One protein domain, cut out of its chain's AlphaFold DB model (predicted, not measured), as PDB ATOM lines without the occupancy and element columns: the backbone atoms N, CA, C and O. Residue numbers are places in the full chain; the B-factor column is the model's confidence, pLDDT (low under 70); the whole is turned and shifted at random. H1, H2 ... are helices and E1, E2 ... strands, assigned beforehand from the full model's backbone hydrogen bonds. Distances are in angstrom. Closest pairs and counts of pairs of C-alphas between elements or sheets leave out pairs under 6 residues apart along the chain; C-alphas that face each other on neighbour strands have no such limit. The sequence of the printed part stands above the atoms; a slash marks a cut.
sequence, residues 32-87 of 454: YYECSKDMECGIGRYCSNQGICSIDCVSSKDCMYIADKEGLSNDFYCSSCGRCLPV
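This is residues 32 to 87 of the 454 residues of an uncharacterized protein of Deltaproteobacteria bacterium (UniProt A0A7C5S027). With little regular structure, this domain is a looped lobe without named elements, residues 32 to 54, joined by residues 55 to 59, which belong to no named element, to a second lobe in which H1 packs on the small hairpin E1 and E2. Residues 46 to 47 pair antiparallel with 53 to 54 in the first lobe. The printed part has 56 residues, 17 of them in the named elements H1, E1, E2, in that order; the class is mixed. It is compact, radius of gyration of the C-alphas 11.5 A, yet elongated, spanning 31 by 18 by 15 A.

H1, residues 60 to 70, starts at C-alpha 60 (33.178, 13.512, -31.580) and is 15.8 A long. E1 is residues 76 to 78, 6.9 A; E2 is residues 84 to 86, 7.0 A, ending at C-alpha 86 (35.670, 20.037, -24.300).

E1 and E2 form an antiparallel hairpin at 140 degrees, with N 77 and O 85 2.8 A apart, within hydrogen-bond range. The closest C-alphas of H1 and E1, Ser 60 and Tyr 77, are 4.2 A apart; those of H1 and E2, Cys 63 and Cys 84, 5.3 A. In H1, 4 of 7 O i to N i+4 pairs and 7 of 8 O i to N i+3 pairs are within range.

The farthest C-alphas, Glu 34 and Ser 73, are 31.7 A apart. The printed part has no cut, and both links are tight. Mean pLDDT of the printed part is 75.1; 12 residues are under 70, among them 41 to 44 and 80 to 82.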
ATOM      1  N   TYR A  32      50.851  -0.887 -29.819       68.38
ATOM      2  CA  TYR A  32      51.321   0.252 -29.030       68.38
ATOM      3  C   TYR A  32      52.741   0.628 -29.460       68.38
ATOM      4  O   TYR A  32      53.664  -0.181 -29.378       68.38
ATOM      5  N   TYR A  33      52.920   1.869 -29.904       77.88
ATOM      6  CA  TYR A  33      54.236   2.419 -30.227       77.88
ATOM      7  C   TYR A  33      54.675   3.338 -29.091       77.88
ATOM      8  O   TYR A  33      53.870   4.128 -28.592       77.88
ATOM      9  N   GLU A  34      55.934   3.242 -28.675       85.88
ATOM     10  CA  GLU A  34      56.501   4.222 -27.753       85.88
ATOM     11  C   GLU A  34      56.605   5.579 -28.452       85.88
ATOM     12  O   GLU A  34      57.001   5.655 -29.616       85.88
ATOM     13  N   CYS A  35      56.252   6.650 -27.749       81.44
ATOM     14  CA  CYS A  35      56.495   8.002 -28.224       81.44
ATOM     15  C   CYS A  35      56.941   8.930 -27.088       81.44
ATOM     16  O   CYS A  35      56.722   8.684 -25.901       81.44
ATOM     17  N   SER A  36      57.635   9.995 -27.475       82.00
ATOM     18  CA  SER A  36      58.043  11.115 -26.629       82.00
ATOM     19  C   SER A  36      57.248  12.387 -26.935       82.00
ATOM     20  O   SER A  36      57.197  13.308 -26.115       82.00
ATOM     21  N   LYS A  37      56.626  12.443 -28.121       77.00
ATOM     22  CA  LYS A  37      55.800  13.549 -28.616       77.00
ATOM     23  C   LYS A  37      54.663  13.009 -29.475       77.00
ATOM     24  O   LYS A  37      54.858  12.044 -30.202       77.00
ATOM     25  N   ASP A  38      53.524  13.694 -29.472       73.56
ATOM     26  CA  ASP A  38      52.319  13.293 -30.221       73.56
ATOM     27  C   ASP A  38      52.578  13.088 -31.720       73.56
ATOM     28  O   ASP A  38      52.106  12.130 -32.318       73.56
ATOM     29  N   MET A  39      53.426  13.932 -32.307       65.38
ATOM     30  CA  MET A  39      53.850  13.836 -33.708       65.38
ATOM     31  C   MET A  39      54.562  12.522 -34.080       65.38
ATOM     32  O   MET A  39      54.615  12.185 -35.259       65.38
ATOM     33  N   GLU A  40      55.108  11.780 -33.113       72.50
ATOM     34  CA  GLU A  40      55.706  10.456 -33.345       72.50
ATOM     35  C   GLU A  40      54.641   9.355 -33.432       72.50
ATOM     36  O   GLU A  40      54.881   8.308 -34.027       72.50
ATOM     37  N   CYS A  41      53.460   9.602 -32.863       66.69
ATOM     38  CA  CYS A  41      52.401   8.613 -32.717       66.69
ATOM     39  C   CYS A  41      51.507   8.500 -33.975       66.69
ATOM     40  O   CYS A  41      50.718   7.559 -34.104       66.69
ATOM     41  N   GLY A  42      51.666   9.427 -34.926       57.59
ATOM     42  CA  GLY A  42      50.877   9.511 -36.154       57.59
ATOM     43  C   GLY A  42      49.527  10.211 -35.963       57.59
ATOM     44  O   GLY A  42      49.119  10.537 -34.853       57.59
ATOM     45  N   ILE A  43      48.834  10.474 -37.071       57.34
ATOM     46  CA  ILE A  43      47.571  11.228 -37.071       57.34
ATOM     47  C   ILE A  43      46.459  10.423 -36.383       57.34
ATOM     48  O   ILE A  43      46.383   9.198 -36.524       57.34
ATOM     49  N   GLY A  44      45.608  11.116 -35.622       59.78
ATOM     50  CA  GLY A  44      44.555  10.510 -34.809       59.78
ATOM     51  C   GLY A  44      45.055   9.746 -33.590       59.78
ATOM     52  O   GLY A  44      44.284   9.005 -32.989       59.78
ATOM     53  N   ARG A  45      46.332   9.897 -33.227       70.50
ATOM     54  CA  ARG A  45      46.898   9.334 -32.005       70.50
ATOM     55  C   ARG A  45      47.744  10.375 -31.295       70.50
ATOM     56  O   ARG A  45      48.329  11.251 -31.921       70.50
ATOM     57  N   TYR A  46      47.860  10.238 -29.984       78.19
ATOM     58  CA  TYR A  46      48.683  11.109 -29.158       78.19
ATOM     59  C   TYR A  46      49.628  10.317 -28.263       78.19
ATOM     60  O   TYR A  46      49.405   9.139 -27.981       78.19
ATOM     61  N   CYS A  47      50.681  10.972 -27.781       82.19
ATOM     62  CA  CYS A  47      51.590  10.402 -26.806       82.19
ATOM     63  C   CYS A  47      50.952  10.529 -25.434       82.19
ATOM     64  O   CYS A  47      50.843  11.623 -24.874       82.19
ATOM     65  N   SER A  48      50.510   9.408 -24.877       85.75
ATOM     66  CA  SER A  48      50.022   9.400 -23.505       85.75
ATOM     67  C   SER A  48      51.148   9.760 -22.530       85.75
ATOM     68  O   SER A  48      52.340   9.673 -22.836       85.75
ATOM     69  N   ASN A  49      50.774  10.105 -21.300       86.56
ATOM     70  CA  ASN A  49      51.717  10.324 -20.201       86.56
ATOM     71  C   ASN A  49      52.577   9.085 -19.866       86.56
ATOM     72  O   ASN A  49      53.588   9.209 -19.177       86.56
ATOM     73  N   GLN A  50      52.197   7.900 -20.347       88.38
ATOM     74  CA  GLN A  50      52.963   6.665 -20.189       88.38
ATOM     75  C   GLN A  50      54.069   6.500 -21.244       88.38
ATOM     76  O   GLN A  50      54.905   5.599 -21.096       88.38
ATOM     77  N   GLY A  51      54.111   7.387 -22.248       88.19
ATOM     78  CA  GLY A  51      55.044   7.335 -23.373       88.19
ATOM     79  C   GLY A  51      54.612   6.356 -24.461       88.19
ATOM     80  O   GLY A  51      55.467   5.763 -25.104       88.19
ATOM     81  N   ILE A  52      53.303   6.131 -24.622       85.94
ATOM     82  CA  ILE A  52      52.737   5.232 -25.639       85.94
ATOM     83  C   ILE A  52      51.678   5.951 -26.471       85.94
ATOM     84  O   ILE A  52      50.913   6.759 -25.936       85.94
ATOM     85  N   CYS A  53      51.616   5.621 -27.758       77.44
ATOM     86  CA  CYS A  53      50.600   6.102 -28.685       77.44
ATOM     87  C   CYS A  53      49.215   5.628 -28.244       77.44
ATOM     88  O   CYS A  53      48.997   4.425 -28.102       77.44
ATOM     89  N   SER A  54      48.279   6.553 -28.072       81.56
ATOM     90  CA  SER A  54      46.906   6.276 -27.650       81.56
ATOM     91  C   SER A  54      45.891   7.040 -28.501       81.56
ATOM     92  O   SER A  54      46.265   7.941 -29.249       81.56
ATOM     93  N   ILE A  55      44.623   6.648 -28.404       79.94
ATOM     94  CA  ILE A  55      43.471   7.274 -29.058       79.94
ATOM     95  C   ILE A  55      42.275   7.181 -28.104       79.94
ATOM     96  O   ILE A  55      41.909   6.090 -27.671       79.94
ATOM     97  N   ASP A  56      41.682   8.321 -27.765       81.00
ATOM     98  CA  ASP A  56      40.450   8.423 -26.976       81.00
ATOM     99  C   ASP A  56      39.206   8.325 -27.873       81.00
ATOM    100  O   ASP A  56      38.171   7.819 -27.446       81.00
ATOM    101  N   CYS A  57      39.292   8.813 -29.117       71.56
ATOM    102  CA  CYS A  57      38.161   8.913 -30.040       71.56
ATOM    103  C   CYS A  57      38.562   8.852 -31.518       71.56
ATOM    104  O   CYS A  57      39.665   9.243 -31.896       71.56
ATOM    105  N   VAL A  58      37.622   8.414 -32.359       63.38
ATOM    106  CA  VAL A  58      37.685   8.502 -33.830       63.38
ATOM    107  C   VAL A  58      36.684   9.542 -34.358       63.38
ATOM    108  O   VAL A  58      36.830  10.119 -35.430       63.38
ATOM    109  N   SER A  59      35.639   9.825 -33.599       65.88
ATOM    110  CA  SER A  59      34.658  10.856 -33.899       65.88
ATOM    111  C   SER A  59      34.249  11.562 -32.618       65.88
ATOM    112  O   SER A  59      34.365  11.013 -31.520       65.88
ATOM    113  N   SER A  60      33.713  12.778 -32.736       74.56
ATOM    114  CA  SER A  60      33.178  13.512 -31.580       74.56
ATOM    115  C   SER A  60      32.091  12.724 -30.837       74.56
ATOM    116  O   SER A  60      31.918  12.891 -29.633       74.56
ATOM    117  N   LYS A  61      31.417  11.790 -31.522       72.94
ATOM    118  CA  LYS A  61      30.446  10.866 -30.924       72.94
ATOM    119  C   LYS A  61      31.085   9.896 -29.922       72.94
ATOM    120  O   LYS A  61      30.441   9.553 -28.935       72.94
ATOM    121  N   ASP A  62      32.336   9.485 -30.126       75.81
ATOM    122  CA  ASP A  62      33.029   8.570 -29.207       75.81
ATOM    123  C   ASP A  62      33.317   9.239 -27.859       75.81
ATOM    124  O   ASP A  62      33.267   8.597 -26.809       75.81
ATOM    125  N   CYS A  63      33.515  10.558 -27.873       80.44
ATOM    126  CA  CYS A  63      33.756  11.337 -26.665       80.44
ATOM    127  C   CYS A  63      32.561  11.400 -25.723       80.44
ATOM    128  O   CYS A  63      32.749  11.567 -24.518       80.44
ATOM    129  N   MET A  64      31.346  11.192 -26.235       75.88
ATOM    130  CA  MET A  64      30.153  11.123 -25.396       75.88
ATOM    131  C   MET A  64      30.232   9.962 -24.396       75.88
ATOM    132  O   MET A  64      29.822  10.115 -23.250       75.88
ATOM    133  N   TYR A  65      30.827   8.825 -24.780       71.50
ATOM    134  CA  TYR A  65      30.983   7.680 -23.876       71.50
ATOM    135  C   TYR A  65      31.975   7.948 -22.740       71.50
ATOM    136  O   TYR A  65      31.800   7.438 -21.631       71.50
ATOM    137  N   ILE A  66      33.018   8.738 -23.007       70.06
ATOM    138  CA  ILE A  66      34.002   9.138 -21.996       70.06
ATOM    139  C   ILE A  66      33.382  10.172 -21.052       70.06
ATOM    140  O   ILE A  66      33.463  10.002 -19.835       70.06
ATOM    141  N   ALA A  67      32.695  11.181 -21.598       72.12
ATOM    142  CA  ALA A  67      32.017  12.210 -20.814       72.12
ATOM    143  C   ALA A  67      30.984  11.611 -19.841       72.12
ATOM    144  O   ALA A  67      31.012  11.934 -18.652       72.12
ATOM    145  N   ASP A  68      30.161  10.663 -20.307       71.75
ATOM    146  CA  ASP A  68      29.175   9.956 -19.477       71.75
ATOM    147  C   ASP A  68      29.830   9.172 -18.331       71.75
ATOM    148  O   ASP A  68      29.342   9.175 -17.198       71.75
ATOM    149  N   LYS A  69      30.956   8.499 -18.603       71.06
ATOM    150  CA  LYS A  69      31.678   7.707 -17.596       71.06
ATOM    151  C   LYS A  69      32.307   8.588 -16.516       71.06
ATOM    152  O   LYS A  69      32.399   8.162 -15.364       71.06
ATOM    153  N   GLU A  70      32.741   9.788 -16.885       75.62
ATOM    154  CA  GLU A  70      33.406  10.731 -15.982       75.62
ATOM    155  C   GLU A  70      32.452  11.760 -15.353       75.62
ATOM    156  O   GLU A  70      32.868  12.544 -14.500       75.62
ATOM    157  N   GLY A  71      31.162  11.739 -15.712       73.31
ATOM    158  CA  GLY A  71      30.166  12.692 -15.214       73.31
ATOM    159  C   GLY A  71      30.421  14.130 -15.678       73.31
ATOM    160  O   GLY A  71      30.078  15.078 -14.968       73.31
ATOM    161  N   LEU A  72      31.064  14.291 -16.836       72.81
ATOM    162  CA  LEU A  72      31.367  15.581 -17.454       72.81
ATOM    163  C   LEU A  72      30.191  16.031 -18.338       72.81
ATOM    164  O   LEU A  72      29.322  15.232 -18.678       72.81
ATOM    165  N   SER A  73      30.117  17.322 -18.688       70.31
ATOM    166  CA  SER A  73      29.077  17.792 -19.615       70.31
ATOM    167  C   SER A  73      29.247  17.139 -20.990       70.31
ATOM    168  O   SER A  73      30.366  16.876 -21.413       70.31
ATOM    169  N   ASN A  74      28.150  16.927 -21.722       68.12
ATOM    170  CA  ASN A  74      28.147  16.233 -23.024       68.12
ATOM    171  C   ASN A  74      28.797  17.028 -24.175       68.12
ATOM    172  O   ASN A  74      28.666  16.654 -25.337       68.12
ATOM    173  N   ASP A  75      29.505  18.111 -23.865       79.94
ATOM    174  CA  ASP A  75      30.083  19.017 -24.848       79.94
ATOM    175  C   ASP A  75      31.556  18.664 -25.064       79.94
ATOM    176  O   ASP A  75      32.444  19.445 -24.722       79.94
ATOM    177  N   PHE A  76      31.831  17.480 -25.617       81.62
ATOM    178  CA  PHE A  76      33.173  17.078 -26.048       81.62
ATOM    179  C   PHE A  76      33.219  16.855 -27.558       81.62
ATOM    180  O   PHE A  76      32.252  16.403 -28.165       81.62
ATOM    181  N   TYR A  77      34.368  17.149 -28.156       79.00
ATOM    182  CA  TYR A  77      34.668  16.857 -29.549       79.00
ATOM    183  C   TYR A  77      35.954  16.037 -29.653       79.00
ATOM    184  O   TYR A  77      36.814  16.080 -28.765       79.00
ATOM    185  N   CYS A  78      36.080  15.287 -30.743       75.56
ATOM    186  CA  CYS A  78      37.289  14.537 -31.023       75.56
ATOM    187  C   CYS A  78      38.292  15.414 -31.762       75.56
ATOM    188  O   CYS A  78      38.008  15.927 -32.842       75.56
ATOM    189  N   SER A  79      39.462  15.610 -31.167       76.94
ATOM    190  CA  SER A  79      40.557  16.330 -31.810       76.94
ATOM    191  C   SER A  79      41.208  15.517 -32.932       76.94
ATOM    192  O   SER A  79      41.077  14.296 -32.999       76.94
ATOM    193  N   SER A  80      42.007  16.196 -33.752       62.50
ATOM    194  CA  SER A  80      42.822  15.617 -34.829       62.50
ATOM    195  C   SER A  80      43.833  14.552 -34.364       62.50
ATOM    196  O   SER A  80      44.324  13.755 -35.163       62.50
ATOM    197  N   CYS A  81      44.148  14.513 -33.062       68.00
ATOM    198  CA  CYS A  81      44.999  13.489 -32.433       68.00
ATOM    199  C   CYS A  81      44.204  12.379 -31.766       68.00
ATOM    200  O   CYS A  81      44.766  11.569 -31.029       68.00
ATOM    201  N   GLY A  82      42.894  12.361 -31.986       69.88
ATOM    202  CA  GLY A  82      42.021  11.401 -31.356       69.88
ATOM    203  C   GLY A  82      41.921  11.586 -29.845       69.88
ATOM    204  O   GLY A  82      41.662  10.614 -29.156       69.88
ATOM    205  N   ARG A  83      42.144  12.795 -29.302       84.50
ATOM    206  CA  ARG A  83      41.803  13.135 -27.905       84.50
ATOM    207  C   ARG A  83      40.390  13.672 -27.794       84.50
ATOM    208  O   ARG A  83      40.007  14.510 -28.612       84.50
ATOM    209  N   CYS A  84      39.687  13.307 -26.729       82.75
ATOM    210  CA  CYS A  84      38.419  13.939 -26.384       82.75
ATOM    211  C   CYS A  84      38.644  15.232 -25.616       82.75
ATOM    212  O   CYS A  84      39.154  15.223 -24.499       82.75
ATOM    213  N   LEU A  85      38.241  16.355 -26.209       81.88
ATOM    214  CA  LEU A  85      38.408  17.681 -25.626       81.88
ATOM    215  C   LEU A  85      37.061  18.387 -25.458       81.88
ATOM    216  O   LEU A  85      36.183  18.202 -26.299       81.88
ATOM    217  N   PRO A  86      36.881  19.235 -24.428       82.69
ATOM    218  CA  PRO A  86      35.670  20.037 -24.300       82.69
ATOM    219  C   PRO A  86      35.480  20.955 -25.515       82.69
ATOM    220  O   PRO A  86      36.456  21.521 -26.020       82.69
ATOM    221  N   VAL A  87      34.242  21.163 -25.961       72.94
ATOM    222  CA  VAL A  87      33.904  22.094 -27.051       72.94
ATOM    223  C   VAL A  87      34.463  23.486 -26.735       72.94
ATOM    224  O   VAL A  87      34.313  24.008 -25.631       72.94
TER     225      VAL A  87